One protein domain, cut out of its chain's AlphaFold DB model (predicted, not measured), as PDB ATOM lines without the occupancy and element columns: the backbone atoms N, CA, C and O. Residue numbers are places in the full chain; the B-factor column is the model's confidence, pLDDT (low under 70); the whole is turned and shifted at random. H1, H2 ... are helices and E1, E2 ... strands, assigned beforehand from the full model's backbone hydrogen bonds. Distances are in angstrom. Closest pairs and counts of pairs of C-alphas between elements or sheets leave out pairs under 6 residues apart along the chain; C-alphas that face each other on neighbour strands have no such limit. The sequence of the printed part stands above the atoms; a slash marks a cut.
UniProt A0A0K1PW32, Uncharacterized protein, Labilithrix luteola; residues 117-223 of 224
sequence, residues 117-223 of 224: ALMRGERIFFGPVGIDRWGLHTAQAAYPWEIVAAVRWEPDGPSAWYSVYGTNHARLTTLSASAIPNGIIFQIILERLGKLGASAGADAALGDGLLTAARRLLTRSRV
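This is residues 117 to 223 of the 224 residues of an uncharacterized protein of Labilithrix luteola (UniProt A0A0K1PW32). A small wall of four short strands, E1 to E4, lies at one end, with H1 over its E1 and E2 part and H2 packed on H1 on the side away from that wall. A longer, strongly twisted sheet of E5, E6 and E7 stands to the side of H1, which only grazes it. The 107 printed residues hold seven named strands, then two named helices; the sheet orders are E1 - E2 - E3 - E4 and E5 - E6 - E7, both antiparallel meanders, each strand the neighbour of the one before. The class is mixed, and the whole is compact, with a radius of gyration of the C-alphas of 13.2 A and spans of 35 by 32 by 25 A.

E1 is residues 124 to 126, beginning at C-alpha 124 (34.496, -42.147, 85.833), and E2 is 129 to 131; each is 6.8 A long. E3, 135 to 137, and E4, 142 to 144, are 6.3 A each. E5 is 148 to 156, 21.9 A; E6 is 159 to 166, 22.7 A; E7 is 171 to 176, 14.3 A. H1 is 183 to 192, 14.3 A, and H2 is 208 to 221, 19.7 A, ending at C-alpha 221 (31.101, -59.079, 95.120).

In the four-stranded sheet, N 124 and O 131 are 2.8 A apart between E1 and E2, N 130 and O 137 2.8 A between E2 and E3, and N 136 and O 143 2.9 A between E3 and E4. H1 is on this sheet, over E1 and E2, at a height of 10.7 A; the closest C-alphas of E1 and H1 are those of Phe 126 and Phe 186, 7.1 A. H1 touches H2 at a steep tilt of 52 degrees, the same way, closest at the C-alphas of Ile 184 and Ala 214, 5.1 A. E4 and E5 meet only through their link. In the other sheet, N 152 and O 163 are 2.9 A apart between E5 and E6, and N 162 and O 175 2.8 A between E6 and E7. H1 grazes it with residues 187 to 191; H2 is on neither sheet. In H1 and H2 every O i to N i+4 pair is within hydrogen-bond range.

The two C-alphas farthest apart, those of Gln 140 and Val 223, are 39.0 A apart. The printed part has no cut. The link from H1 to H2, residues 193 to 207, is long. Mean pLDDT of the printed part is 85.1; residues 157 to 158, 200 to 209 and 220 to 223 are under 70.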
ATOM      1  N   ALA A 117      36.145 -44.637  93.102       93.00
ATOM      2  CA  ALA A 117      35.926 -43.355  92.428       93.00
ATOM      3  C   ALA A 117      34.442 -42.951  92.450       93.00
ATOM      4  O   ALA A 117      34.119 -41.820  92.814       93.00
ATOM      5  N   LEU A 118      33.535 -43.896  92.174       90.12
ATOM      6  CA  LEU A 118      32.091 -43.649  92.211       90.12
ATOM      7  C   LEU A 118      31.630 -43.235  93.615       90.12
ATOM      8  O   LEU A 118      30.887 -42.267  93.758       90.12
ATOM      9  N   MET A 119      32.109 -43.931  94.652       89.50
ATOM     10  CA  MET A 119      31.785 -43.626  96.052       89.50
ATOM     11  C   MET A 119      32.282 -42.244  96.491       89.50
ATOM     12  O   MET A 119      31.617 -41.581  97.282       89.50
ATOM     13  N   ARG A 120      33.415 -41.774  95.955       93.62
ATOM     14  CA  ARG A 120      33.910 -40.403  96.182       93.62
ATOM     15  C   ARG A 120      33.145 -39.338  95.387       93.62
ATOM     16  O   ARG A 120      33.412 -38.151  95.549       93.62
ATOM     17  N   GLY A 121      32.198 -39.738  94.537       91.62
ATOM     18  CA  GLY A 121      31.476 -38.839  93.639       91.62
ATOM     19  C   GLY A 121      32.321 -38.340  92.467       91.62
ATOM     20  O   GLY A 121      31.935 -37.369  91.815       91.62
ATOM     21  N   GLU A 122      33.463 -38.977  92.199       95.00
ATOM     22  CA  GLU A 122      34.308 -38.654  91.054       95.00
ATOM     23  C   GLU A 122      33.646 -39.116  89.755       95.00
ATOM     24  O   GLU A 122      32.946 -40.132  89.707       95.00
ATOM     25  N   ARG A 123      33.910 -38.381  88.673       95.19
ATOM     26  CA  ARG A 123      33.487 -38.794  87.339       95.19
ATOM     27  C   ARG A 123      34.412 -39.875  86.800       95.19
ATOM     28  O   ARG A 123      35.617 -39.670  86.666       95.19
ATOM     29  N   ILE A 124      33.820 -41.002  86.434       95.56
ATOM     30  CA  ILE A 124      34.496 -42.147  85.833       95.56
ATOM     31  C   ILE A 124      34.302 -42.084  84.327       95.56
ATOM     32  O   ILE A 124      33.178 -41.931  83.855       95.56
ATOM     33  N   PHE A 125      35.387 -42.228  83.574       94.94
ATOM     34  CA  PHE A 125      35.352 -42.184  82.118       94.94
ATOM     35  C   PHE A 125      35.531 -43.573  81.508       94.94
ATOM     36  O   PHE A 125      36.468 -44.301  81.829       94.94
ATOM     37  N   PHE A 126      34.652 -43.886  80.566       95.12
ATOM     38  CA  PHE A 126      34.670 -45.045  79.693       95.12
ATOM     39  C   PHE A 126      34.763 -44.549  78.251       95.12
ATOM     40  O   PHE A 126      33.770 -44.470  77.525       95.12
ATOM     41  N   GLY A 127      35.974 -44.168  77.835       92.50
ATOM     42  CA  GLY A 127      36.195 -43.578  76.516       92.50
ATOM     43  C   GLY A 127      35.418 -42.260  76.379       92.50
ATOM     44  O   GLY A 127      35.652 -41.357  77.182       92.50
ATOM     45  N   PRO A 128      34.496 -42.122  75.408       94.00
ATOM     46  CA  PRO A 128      33.729 -40.892  75.207       94.00
ATOM     47  C   PRO A 128      32.585 -40.692  76.219       94.00
ATOM     48  O   PRO A 128      31.886 -39.681  76.138       94.00
ATOM     49  N   VAL A 129      32.358 -41.642  77.134       96.69
ATOM     50  CA  VAL A 129      31.241 -41.621  78.089       96.69
ATOM     51  C   VAL A 129      31.763 -41.407  79.506       96.69
ATOM     52  O   VAL A 129      32.588 -42.176  79.987       96.69
ATOM     53  N   GLY A 130      31.269 -40.386  80.197       96.88
ATOM     54  CA  GLY A 130      31.488 -40.153  81.621       96.88
ATOM     55  C   GLY A 130      30.272 -40.563  82.452       96.88
ATOM     56  O   GLY A 130      29.140 -40.348  82.038       96.88
ATOM     57  N   ILE A 131      30.494 -41.115  83.639       96.94
ATOM     58  CA  ILE A 131      29.456 -41.419  84.630       96.94
ATOM     59  C   ILE A 131      29.857 -40.792  85.962       96.94
ATOM     60  O   ILE A 131      30.986 -40.961  86.413       96.94
ATOM     61  N   ASP A 132      28.929 -40.085  86.600       95.00
ATOM     62  CA  ASP A 132      29.063 -39.614  87.980       95.00
ATOM     63  C   ASP A 132      27.725 -39.724  88.728       95.00
ATOM     64  O   ASP A 132      26.760 -40.301  88.228       95.00
ATOM     65  N   ARG A 133      27.653 -39.182  89.948       92.81
ATOM     66  CA  ARG A 133      26.429 -39.176  90.768       92.81
ATOM     67  C   ARG A 133      25.262 -38.385  90.169       92.81
ATOM     68  O   ARG A 133      24.151 -38.523  90.665       92.81
ATOM     69  N   TRP A 134      25.505 -37.536  89.172       94.56
ATOM     70  CA  TRP A 134      24.494 -36.646  88.597       94.56
ATOM     71  C   TRP A 134      23.931 -37.182  87.288       94.56
ATOM     72  O   TRP A 134      22.764 -36.948  86.985       94.56
ATOM     73  N   GLY A 135      24.734 -37.894  86.498       96.31
ATOM     74  CA  GLY A 135      24.262 -38.385  85.213       96.31
ATOM     75  C   GLY A 135      25.292 -39.125  84.374       96.31
ATOM     76  O   GLY A 135      26.433 -39.372  84.781       96.31
ATOM     77  N   LEU A 136      24.853 -39.433  83.155       97.31
ATOM     78  CA  LEU A 136      25.686 -39.896  82.055       97.31
ATOM     79  C   LEU A 136      26.086 -38.696  81.196       97.31
ATOM     80  O   LEU A 136      25.241 -37.916  80.773       97.31
ATOM     81  N   HIS A 137      27.369 -38.566  80.895       96.88
ATOM     82  CA  HIS A 137      27.941 -37.444  80.157       96.88
ATOM     83  C   HIS A 137      28.562 -37.959  78.864       96.88
ATOM     84  O   HIS A 137      29.344 -38.904  78.885       96.88
ATOM     85  N   THR A 138      28.243 -37.337  77.740       95.38
ATOM     86  CA  THR A 138      28.899 -37.568  76.450       95.38
ATOM     87  C   THR A 138      29.508 -36.262  75.955       95.38
ATOM     88  O   THR A 138      29.322 -35.204  76.557       95.38
ATOM     89  N   ALA A 139      30.231 -36.307  74.836       90.88
ATOM     90  CA  ALA A 139      30.713 -35.088  74.189       90.88
ATOM     91  C   ALA A 139      29.564 -34.182  73.700       90.88
ATOM     92  O   ALA A 139      29.750 -32.977  73.566       90.88
ATOM     93  N   GLN A 140      28.392 -34.756  73.415       90.69
ATOM     94  CA  GLN A 140      27.253 -34.052  72.831       90.69
ATOM     95  C   GLN A 140      26.281 -33.515  73.886       90.69
ATOM     96  O   GLN A 140      25.662 -32.479  73.659       90.69
ATOM     97  N   ALA A 141      26.108 -34.218  75.007       94.50
ATOM     98  CA  ALA A 141      25.118 -33.861  76.018       94.50
ATOM     99  C   ALA A 141      25.415 -34.493  77.384       94.50
ATOM    100  O   ALA A 141      26.144 -35.477  77.501       94.50
ATOM    101  N   ALA A 142      24.777 -33.949  78.418       96.19
ATOM    102  CA  ALA A 142      24.650 -34.591  79.718       96.19
ATOM    103  C   ALA A 142      23.205 -35.069  79.905       96.19
ATOM    104  O   ALA A 142      22.258 -34.339  79.609       96.19
ATOM    105  N   TYR A 143      23.049 -36.288  80.410       96.75
ATOM    106  CA  TYR A 143      21.778 -36.946  80.681       96.75
ATOM    107  C   TYR A 143      21.665 -37.183  82.192       96.75
ATOM    108  O   TYR A 143      22.236 -38.156  82.697       96.75
ATOM    109  N   PRO A 144      20.970 -36.294  82.924       97.06
ATOM    110  CA  PRO A 144      20.764 -36.442  84.361       97.06
ATOM    111  C   PRO A 144      20.054 -37.752  84.722       97.06
ATOM    112  O   PRO A 144      19.186 -38.228  83.981       97.06
ATOM    113  N   TRP A 145      20.389 -38.347  85.866       96.50
ATOM    114  CA  TRP A 145      19.794 -39.624  86.275       96.50
ATOM    115  C   TRP A 145      18.284 -39.560  86.507       96.50
ATOM    116  O   TRP A 145      17.621 -40.593  86.427       96.50
ATOM    117  N   GLU A 146      17.735 -38.376  86.755       95.81
ATOM    118  CA  GLU A 146      16.306 -38.132  86.943       95.81
ATOM    119  C   GLU A 146      15.514 -38.355  85.650       95.81
ATOM    120  O   GLU A 146      14.362 -38.786  85.698       95.81
ATOM    121  N   ILE A 147      16.129 -38.095  84.491       96.38
ATOM    122  CA  ILE A 147      15.482 -38.287  83.187       96.38
ATOM    123  C   ILE A 147      15.815 -39.639  82.563       96.38
ATOM    124  O   ILE A 147      15.070 -40.095  81.703       96.38
ATOM    125  N   VAL A 148      16.909 -40.288  82.974       97.00
ATOM    126  CA  VAL A 148      17.332 -41.594  82.448       97.00
ATOM    127  C   VAL A 148      16.623 -42.714  83.203       97.00
ATOM    128  O   VAL A 148      16.892 -42.959  84.379       97.00
ATOM    129  N   ALA A 149      15.758 -43.452  82.513       95.62
ATOM    130  CA  ALA A 149      15.126 -44.649  83.059       95.62
ATOM    131  C   ALA A 149      16.072 -45.848  83.043       95.62
ATOM    132  O   ALA A 149      16.198 -46.548  84.043       95.62
ATOM    133  N   ALA A 150      16.719 -46.095  81.904       94.81
ATOM    134  CA  ALA A 150      17.555 -47.270  81.719       94.81
ATOM    135  C   ALA A 150      18.585 -47.067  80.607       94.81
ATOM    136  O   ALA A 150      18.342 -46.360  79.632       94.81
ATOM    137  N   VAL A 151      19.701 -47.771  80.719       94.88
ATOM    138  CA  VAL A 151      20.700 -47.971  79.676       94.88
ATOM    139  C   VAL A 151      20.668 -49.447  79.311       94.88
ATOM    140  O   VAL A 151      20.909 -50.306  80.160       94.88
ATOM    141  N   ARG A 152      20.317 -49.754  78.065       91.62
ATOM    142  CA  ARG A 152      20.152 -51.124  77.571       91.62
ATOM    143  C   ARG A 152      21.248 -51.447  76.583       91.62
ATOM    144  O   ARG A 152      21.508 -50.655  75.686       91.62
ATOM    145  N   TRP A 153      21.872 -52.604  76.748       88.62
ATOM    146  CA  TRP A 153      22.725 -53.162  75.709       88.62
ATOM    147  C   TRP A 153      21.840 -53.793  74.631       88.62
ATOM    148  O   TRP A 153      20.887 -54.508  74.953       88.62
ATOM    149  N   GLU A 154      22.127 -53.495  73.368       84.31
ATOM    150  CA  GLU A 154      21.334 -53.925  72.219       84.31
ATOM    151  C   GLU A 154      22.265 -54.411  71.095       84.31
ATOM    152  O   GLU A 154      23.169 -53.674  70.680       84.31
ATOM    153  N   PRO A 155      22.071 -55.645  70.598       76.50
ATOM    154  CA  PRO A 155      22.780 -56.155  69.439       76.50
ATOM    155  C   PRO A 155      22.191 -55.555  68.157       76.50
ATOM    156  O   PRO A 155      20.978 -55.405  68.026       76.50
ATOM    157  N   ASP A 156      23.050 -55.280  67.184       70.81
ATOM    158  CA  ASP A 156      22.670 -54.863  65.836       70.81
ATOM    159  C   ASP A 156      23.583 -55.554  64.815       70.81
ATOM    160  O   ASP A 156      24.646 -55.054  64.432       70.81
ATOM    161  N   GLY A 157      23.212 -56.784  64.445       66.88
ATOM    162  CA  GLY A 157      24.011 -57.640  63.568       66.88
ATOM    163  C   GLY A 157      25.435 -57.866  64.114       66.88
ATOM    164  O   GLY A 157      25.577 -58.459  65.184       66.88
ATOM    165  N   PRO A 158      26.496 -57.439  63.398       61.78
ATOM    166  CA  PRO A 158      27.882 -57.548  63.858       61.78
ATOM    167  C   PRO A 158      28.300 -56.436  64.837       61.78
ATOM    168  O   PRO A 158      29.439 -56.434  65.294       61.78
ATOM    169  N   SER A 159      27.423 -55.470  65.116       71.31
ATOM    170  CA  SER A 159      27.679 -54.340  66.008       71.31
ATOM    171  C   SER A 159      26.833 -54.434  67.274       71.31
ATOM    172  O   SER A 159      25.871 -55.197  67.358       71.31
ATOM    173  N   ALA A 160      27.197 -53.647  68.281       80.31
ATOM    174  CA  ALA A 160      26.428 -53.525  69.507       80.31
ATOM    175  C   ALA A 160      26.424 -52.079  69.994       80.31
ATOM    176  O   ALA A 160      27.397 -51.337  69.811       80.31
ATOM    177  N   TRP A 161      25.333 -51.701  70.649       88.88
ATOM    178  CA  TRP A 161      25.101 -50.350  71.131       88.88
ATOM    179  C   TRP A 161      24.549 -50.379  72.554       88.88
ATOM    180  O   TRP A 161      23.940 -51.354  72.987       88.88
ATOM    181  N   TYR A 162      24.746 -49.286  73.278       91.94
ATOM    182  CA  TYR A 162      24.009 -48.981  74.491       91.94
ATOM    183  C   TYR A 162      22.980 -47.897  74.178       91.94
ATOM    184  O   TYR A 162      23.339 -46.752  73.897       91.94
ATOM    185  N   SER A 163      21.705 -48.262  74.225       94.06
ATOM    186  CA  SER A 163      20.581 -47.341  74.070       94.06
ATOM    187  C   SER A 163      20.215 -46.753  75.431       94.06
ATOM    188  O   SER A 163      19.919 -47.482  76.381       94.06
ATOM    189  N   VAL A 164      20.233 -45.425  75.536       95.75
ATOM    190  CA  VAL A 164      19.819 -44.693  76.739       95.75
ATOM    191  C   VAL A 164      18.355 -44.305  76.581       95.75
ATOM    192  O   VAL A 164      17.994 -43.589  75.649       95.75
ATOM    193  N   TYR A 165      17.513 -44.768  77.497       95.38
ATOM    194  CA  TYR A 165      16.077 -44.524  77.512       95.38
ATOM    195  C   TYR A 165      15.695 -43.532  78.599       95.38
ATOM    196  O   TYR A 165      16.165 -43.619  79.737       95.38
ATOM    197  N   GLY A 166      14.803 -42.615  78.243       95.81
ATOM    198  CA  GLY A 166      14.198 -41.666  79.156       95.81
ATOM    199  C   GLY A 166      13.066 -42.280  79.980       95.81
ATOM    200  O   GLY A 166      12.536 -43.341  79.645       95.81
ATOM    201  N   THR A 167      12.650 -41.589  81.040       92.69
ATOM    202  CA  THR A 167      11.470 -41.938  81.861       92.69
ATOM    203  C   THR A 167      10.160 -41.946  81.076       92.69
ATOM    204  O   THR A 167       9.237 -42.667  81.435       92.69
ATOM    205  N   ASN A 168      10.101 -41.235  79.952       92.25
ATOM    206  CA  ASN A 168       9.003 -41.272  78.984       92.25
ATOM    207  C   ASN A 168       9.102 -42.433  77.970       92.25
ATOM    208  O   ASN A 168       8.401 -42.416  76.961       92.25
ATOM    209  N   HIS A 169      10.003 -43.395  78.184       87.62
ATOM    210  CA  HIS A 169      10.325 -44.497  77.269       87.62
ATOM    211  C   HIS A 169      10.899 -44.081  75.903       87.62
ATOM    212  O   HIS A 169      11.162 -44.946  75.065       87.62
ATOM    213  N   ALA A 170      11.163 -42.792  75.670       93.06
ATOM    214  CA  ALA A 170      11.830 -42.340  74.458       93.06
ATOM    215  C   ALA A 170      13.327 -42.665  74.521       93.06
ATOM    216  O   ALA A 170      13.964 -42.546  75.570       93.06
ATOM    217  N   ARG A 171      13.914 -43.050  73.387       94.94
ATOM    218  CA  ARG A 171      15.364 -43.226  73.284       94.94
ATOM    219  C   ARG A 171      16.027 -41.850  73.219       94.94
ATOM    220  O   ARG A 171      15.809 -41.111  72.266       94.94
ATOM    221  N   LEU A 172      16.823 -41.521  74.232       95.00
ATOM    222  CA  LEU A 172      17.529 -40.245  74.360       95.00
ATOM    223  C   LEU A 172      18.792 -40.211  73.499       95.00
ATOM    224  O   LEU A 172      19.106 -39.182  72.908       95.00
ATOM    225  N   THR A 173      19.531 -41.324  73.455       95.69
ATOM    226  CA  THR A 173      20.768 -41.444  72.674       95.69
ATOM    227  C   THR A 173      21.199 -42.900  72.502       95.69
ATOM    228  O   THR A 173      20.679 -43.794  73.176       95.69
ATOM    229  N   THR A 174      22.159 -43.131  71.609       93.75
ATOM    230  CA  THR A 174      22.827 -44.417  71.398       93.75
ATOM    231  C   THR A 174      24.338 -44.247  71.492       93.75
ATOM    232  O   THR A 174      24.916 -43.286  70.987       93.75
ATOM    233  N   LEU A 175      24.994 -45.197  72.153       92.56
ATOM    234  CA  LEU A 175      26.439 -45.202  72.366       92.56
ATOM    235  C   LEU A 175      27.008 -46.478  71.757       92.56
ATOM    236  O   LEU A 175      26.538 -47.568  72.068       92.56
ATOM    237  N   SER A 176      28.012 -46.373  70.889       90.31
ATOM    238  CA  SER A 176      28.632 -47.568  70.309       90.31
ATOM    239  C   SER A 176      29.351 -48.370  71.392       90.31
ATOM    240  O   SER A 176      30.200 -47.824  72.097       90.31
ATOM    241  N   ALA A 177      29.042 -49.662  71.527       87.94
ATOM    242  CA  ALA A 177      29.660 -50.501  72.550       87.94
ATOM    243  C   ALA A 177      31.171 -50.671  72.322       87.94
ATOM    244  O   ALA A 177      31.924 -50.739  73.288       87.94
ATOM    245  N   SER A 178      31.632 -50.662  71.065       87.00
ATOM    246  CA  SER A 178      33.060 -50.746  70.725       87.00
ATOM    247  C   SER A 178      33.847 -49.489  71.108       87.00
ATOM    248  O   SER A 178      35.059 -49.561  71.291       87.00
ATOM    249  N   ALA A 179      33.177 -48.344  71.270       91.00
ATOM    250  CA  ALA A 179      33.799 -47.104  71.729       91.00
ATOM    251  C   ALA A 179      33.926 -47.029  73.262       91.00
ATOM    252  O   ALA A 179      34.629 -46.155  73.770       91.00
ATOM    253  N   ILE A 180      33.263 -47.931  73.994       92.75
ATOM    254  CA  ILE A 180      33.230 -47.965  75.457       92.75
ATOM    255  C   ILE A 180      34.239 -49.019  75.949       92.75
ATOM    256  O   ILE A 180      33.941 -50.217  75.932       92.75
ATOM    257  N   PRO A 181      35.444 -48.618  76.398       94.19
ATOM    258  CA  PRO A 181      36.369 -49.540  77.039       94.19
ATOM    259  C   PRO A 181      35.802 -50.045  78.364       94.19
ATOM    260  O   PRO A 181      34.915 -49.437  78.958       94.19
ATOM    261  N   ASN A 182      36.375 -51.134  78.872       93.75
ATOM    262  CA  ASN A 182      36.033 -51.718  80.165       93.75
ATOM    263  C   ASN A 182      34.526 -52.012  80.283       93.75
ATOM    264  O   ASN A 182      33.933 -51.809  81.340       93.75
ATOM    265  N   GLY A 183      33.907 -52.498  79.199       90.38
ATOM    266  CA  GLY A 183      32.453 -52.671  79.095       90.38
ATOM    267  C   GLY A 183      31.816 -53.486  80.229       90.38
ATOM    268  O   GLY A 183      30.697 -53.187  80.634       90.38
ATOM    269  N   ILE A 184      32.541 -54.456  80.805       90.38
ATOM    270  CA  ILE A 184      32.110 -55.183  82.014       90.38
ATOM    271  C   ILE A 184      31.912 -54.216  83.188       90.38
ATOM    272  O   ILE A 184      30.851 -54.204  83.804       90.38
ATOM    273  N   ILE A 185      32.913 -53.384  83.483       93.25
ATOM    274  CA  ILE A 185      32.864 -52.416  84.586       93.25
ATOM    275  C   ILE A 185      31.762 -51.389  84.329       93.25
ATOM    276  O   ILE A 185      31.005 -51.072  85.240       93.25
ATOM    277  N   PHE A 186      31.623 -50.919  83.086       94.56
ATOM    278  CA  PHE A 186      30.546 -50.008  82.701       94.56
ATOM    279  C   PHE A 186      29.163 -50.587  83.037       94.56
ATOM    280  O   PHE A 186      28.354 -49.920  83.680       94.56
ATOM    281  N   GLN A 187      28.909 -51.852  82.683       91.75
ATOM    282  CA  GLN A 187      27.654 -52.535  83.018       91.75
ATOM    283  C   GLN A 187      27.468 -52.713  84.532       91.75
ATOM    284  O   GLN A 187      26.374 -52.473  85.035       91.75
ATOM    285  N   ILE A 188      28.522 -53.078  85.269       91.69
ATOM    286  CA  ILE A 188      28.472 -53.223  86.734       91.69
ATOM    287  C   ILE A 188      28.113 -51.896  87.410       91.69
ATOM    288  O   ILE A 188      27.285 -51.872  88.320       91.69
ATOM    289  N   ILE A 189      28.699 -50.783  86.963       93.56
ATOM    290  CA  ILE A 189      28.381 -49.458  87.506       93.56
ATOM    291  C   ILE A 189      26.934 -49.078  87.200       93.56
ATOM    292  O   ILE A 189      26.229 -48.619  88.097       93.56
ATOM    293  N   LEU A 190      26.464 -49.303  85.971       94.44
ATOM    294  CA  LEU A 190      25.066 -49.056  85.614       94.44
ATOM    295  C   LEU A 190      24.100 -49.887  86.468       94.44
ATOM    296  O   LEU A 190      23.081 -49.357  86.908       94.44
ATOM    297  N   GLU A 191      24.422 -51.152  86.741       91.94
ATOM    298  CA  GLU A 191      23.630 -52.018  87.622       91.94
ATOM    299  C   GLU A 191      23.588 -51.460  89.049       91.94
ATOM    300  O   GLU A 191      22.514 -51.313  89.626       91.94
ATOM    301  N   ARG A 192      24.745 -51.084  89.613       89.75
ATOM    302  CA  ARG A 192      24.834 -50.504  90.966       89.75
ATOM    303  C   ARG A 192      24.050 -49.195  91.101       89.75
ATOM    304  O   ARG A 192      23.526 -48.916  92.174       89.75
ATOM    305  N   LEU A 193      23.953 -48.411  90.028       91.62
ATOM    306  CA  LEU A 193      23.146 -47.188  89.967       91.62
ATOM    307  C   LEU A 193      21.649 -47.457  89.710       91.62
ATOM    308  O   LEU A 193      20.864 -46.511  89.653       91.62
ATOM    309  N   GLY A 194      21.241 -48.716  89.516       92.50
ATOM    310  CA  GLY A 194      19.869 -49.081  89.152       92.50
ATOM    311  C   GLY A 194      19.466 -48.595  87.756       92.50
ATOM    312  O   GLY A 194      18.282 -48.402  87.486       92.50
ATOM    313  N   LYS A 195      20.446 -48.340  86.881       94.62
ATOM    314  CA  LYS A 195      20.253 -47.815  85.524       94.62
ATOM    315  C   LYS A 195      20.508 -48.849  84.436       94.62
ATOM    316  O   LYS A 195      20.226 -48.554  83.280       94.62
ATOM    317  N   LEU A 196      21.019 -50.039  84.748       92.50
ATOM    318  CA  LEU A 196      21.134 -51.109  83.758       92.50
ATOM    319  C   LEU A 196      19.743 -51.684  83.458       92.50
ATOM    320  O   LEU A 196      19.054 -52.189  84.338       92.50
ATOM    321  N   GLY A 197      19.310 -51.577  82.204       86.94
ATOM    322  CA  GLY A 197      18.059 -52.172  81.747       86.94
ATOM    323  C   GLY A 197      18.246 -53.600  81.239       86.94
ATOM    324  O   GLY A 197      19.354 -54.023  80.910       86.94
ATOM    325  N   ALA A 198      17.136 -54.328  81.100       81.00
ATOM    326  CA  ALA A 198      17.142 -55.614  80.411       81.00
ATOM    327  C   ALA A 198      17.659 -55.449  78.970       81.00
ATOM    328  O   ALA A 198      17.203 -54.575  78.231       81.00
ATOM    329  N   SER A 199      18.615 -56.298  78.595       70.00
ATOM    330  CA  SER A 199      19.136 -56.385  77.233       70.00
ATOM    331  C   SER A 199      18.037 -56.848  76.280       70.00
ATOM    332  O   SER A 199      17.367 -57.845  76.559       70.00
ATOM    333  N   ALA A 200      17.878 -56.177  75.139       61.47
ATOM    334  CA  ALA A 200      17.061 -56.713  74.056       61.47
ATOM    335  C   ALA A 200      17.874 -57.823  73.373       61.47
ATOM    336  O   ALA A 200      18.907 -57.546  72.779       61.47
ATOM    337  N   GLY A 201      17.474 -59.087  73.517       53.00
ATOM    338  CA  GLY A 201      18.170 -60.213  72.883       53.00
ATOM    339  C   GLY A 201      19.288 -60.831  73.723       53.00
ATOM    340  O   GLY A 201      20.414 -60.942  73.254       53.00
ATOM    341  N   ALA A 202      18.962 -61.310  74.929       44.66
ATOM    342  CA  ALA A 202      19.824 -62.180  75.748       44.66
ATOM    343  C   ALA A 202      20.108 -63.577  75.129       44.66
ATOM    344  O   ALA A 202      20.580 -64.462  75.828       44.66
ATOM    345  N   ASP A 203      19.783 -63.753  73.842       43.75
ATOM    346  CA  ASP A 203      20.157 -64.893  72.994       43.75
ATOM    347  C   ASP A 203      21.163 -64.475  71.895       43.75
ATOM    348  O   ASP A 203      21.553 -65.270  71.034       43.75
ATOM    349  N   ALA A 204      21.584 -63.204  71.871       49.69
ATOM    350  CA  ALA A 204      22.594 -62.726  70.944       49.69
ATOM    351  C   ALA A 204      23.988 -63.023  71.507       49.69
ATOM    352  O   ALA A 204      24.480 -62.356  72.417       49.69
ATOM    353  N   ALA A 205      24.663 -63.966  70.854       50.16
ATOM    354  CA  ALA A 205      26.058 -64.381  71.016       50.16
ATOM    355  C   ALA A 205      27.099 -63.322  71.454       50.16
ATOM    356  O   ALA A 205      28.131 -63.687  72.025       50.16
ATOM    357  N   LEU A 206      26.889 -62.046  71.105       52.84
ATOM    358  CA  LEU A 206      27.775 -60.909  71.384       52.84
ATOM    359  C   LEU A 206      27.551 -60.307  72.787       52.84
ATOM    360  O   LEU A 206      28.496 -59.829  73.413       52.84
ATOM    361  N   GLY A 207      26.310 -60.331  73.284       54.56
ATOM    362  CA  GLY A 207      25.906 -59.721  74.556       54.56
ATOM    363  C   GLY A 207      26.086 -60.654  75.735       54.56
ATOM    364  O   GLY A 207      26.538 -60.226  76.800       54.56
ATOM    365  N   ASP A 208      25.825 -61.943  75.517       61.44
ATOM    366  CA  ASP A 208      25.861 -62.960  76.563       61.44
ATOM    367  C   ASP A 208      27.213 -62.998  77.260       61.44
ATOM    368  O   ASP A 208      27.266 -63.045  78.483       61.44
ATOM    369  N   GLY A 209      28.322 -62.896  76.523       67.50
ATOM    370  CA  GLY A 209      29.659 -62.976  77.112       67.50
ATOM    371  C   GLY A 209      30.008 -61.802  78.032       67.50
ATOM    372  O   GLY A 209      30.661 -62.009  79.054       67.50
ATOM    373  N   LEU A 210      29.607 -60.575  77.682       71.94
ATOM    374  CA  LEU A 210      29.856 -59.379  78.499       71.94
ATOM    375  C   LEU A 210      28.893 -59.307  79.686       71.94
ATOM    376  O   LEU A 210      29.339 -59.145  80.821       71.94
ATOM    377  N   LEU A 211      27.594 -59.495  79.431       72.88
ATOM    378  CA  LEU A 211      26.553 -59.465  80.460       72.88
ATOM    379  C   LEU A 211      26.734 -60.602  81.467       72.88
ATOM    380  O   LEU A 211      26.598 -60.384  82.668       72.88
ATOM    381  N   THR A 212      27.092 -61.806  81.013       76.62
ATOM    382  CA  THR A 212      27.374 -62.940  81.907       76.62
ATOM    383  C   THR A 212      28.606 -62.678  82.761       76.62
ATOM    384  O   THR A 212      28.577 -62.953  83.959       76.62
ATOM    385  N   ALA A 213      29.673 -62.106  82.193       76.31
ATOM    386  CA  ALA A 213      30.863 -61.761  82.966       76.31
ATOM    387  C   ALA A 213      30.569 -60.672  84.013       76.31
ATOM    388  O   ALA A 213      30.946 -60.828  85.175       76.31
ATOM    389  N   ALA A 214      29.822 -59.626  83.643       77.69
ATOM    390  CA  ALA A 214      29.367 -58.597  84.580       77.69
ATOM    391  C   ALA A 214      28.516 -59.198  85.709       77.69
ATOM    392  O   ALA A 214      28.796 -58.966  86.885       77.69
ATOM    393  N   ARG A 215      27.538 -60.051  85.372       80.56
ATOM    394  CA  ARG A 215      26.709 -60.774  86.351       80.56
ATOM    395  C   ARG A 215      27.537 -61.666  87.276       80.56
ATOM    396  O   ARG A 215      27.272 -61.682  88.473       80.56
ATOM    397  N   ARG A 216      28.550 -62.371  86.754       80.88
ATOM    398  CA  ARG A 216      29.463 -63.219  87.544       80.88
ATOM    399  C   ARG A 216      30.268 -62.406  88.556       80.88
ATOM    400  O   ARG A 216      30.465 -62.853  89.683       80.88
ATOM    401  N   LEU A 217      30.760 -61.234  88.164       77.69
ATOM    402  CA  LEU A 217      31.496 -60.357  89.079       77.69
ATOM    403  C   LEU A 217      30.570 -59.734  90.130       77.69
ATOM    404  O   LEU A 217      30.921 -59.702  91.308       77.69
ATOM    405  N   LEU A 218      29.360 -59.333  89.736       78.06
ATOM    406  CA  LEU A 218      28.338 -58.842  90.663       78.06
ATOM    407  C   LEU A 218      27.978 -59.885  91.729       78.06
ATOM    408  O   LEU A 218      27.912 -59.542  92.908       78.06
ATOM    409  N   THR A 219      27.788 -61.155  91.358       75.44
ATOM    410  CA  THR A 219      27.490 -62.216  92.335       75.44
ATOM    411  C   THR A 219      28.656 -62.492  93.276       75.44
ATOM    412  O   THR A 219      28.420 -62.644  94.469       75.44
ATOM    413  N   ARG A 220      29.906 -62.484  92.792       66.00
ATOM    414  CA  ARG A 220      31.094 -62.636  93.656       66.00
ATOM    415  C   ARG A 220      31.232 -61.502  94.670       66.00
ATOM    416  O   ARG A 220      31.479 -61.772  95.837       66.00
ATOM    417  N   SER A 221      30.995 -60.260  94.247       58.28
ATOM    418  CA  SER A 221      31.101 -59.079  95.120       58.28
ATOM    419  C   SER A 221      30.071 -59.029  96.257       58.28
ATOM    420  O   SER A 221      30.242 -58.262  97.194       58.28
ATOM    421  N   ARG A 222      28.992 -59.822  96.184       56.00
ATOM    422  CA  ARG A 222      27.979 -59.928  97.253       56.00
ATOM    423  C   ARG A 222      28.324 -60.970  98.321       56.00
ATOM    424  O   ARG A 222      27.634 -61.027  99.332       56.00
ATOM    425  N   VAL A 223      29.316 -61.826  98.066       46.34
ATOM    426  CA  VAL A 223      29.696 -62.949  98.944       46.34
ATOM    427  C   VAL A 223      30.968 -62.637  99.753       46.34
ATOM    428  O   VAL A 223      31.255 -63.343 100.716       46.34
TER     429      VAL A 223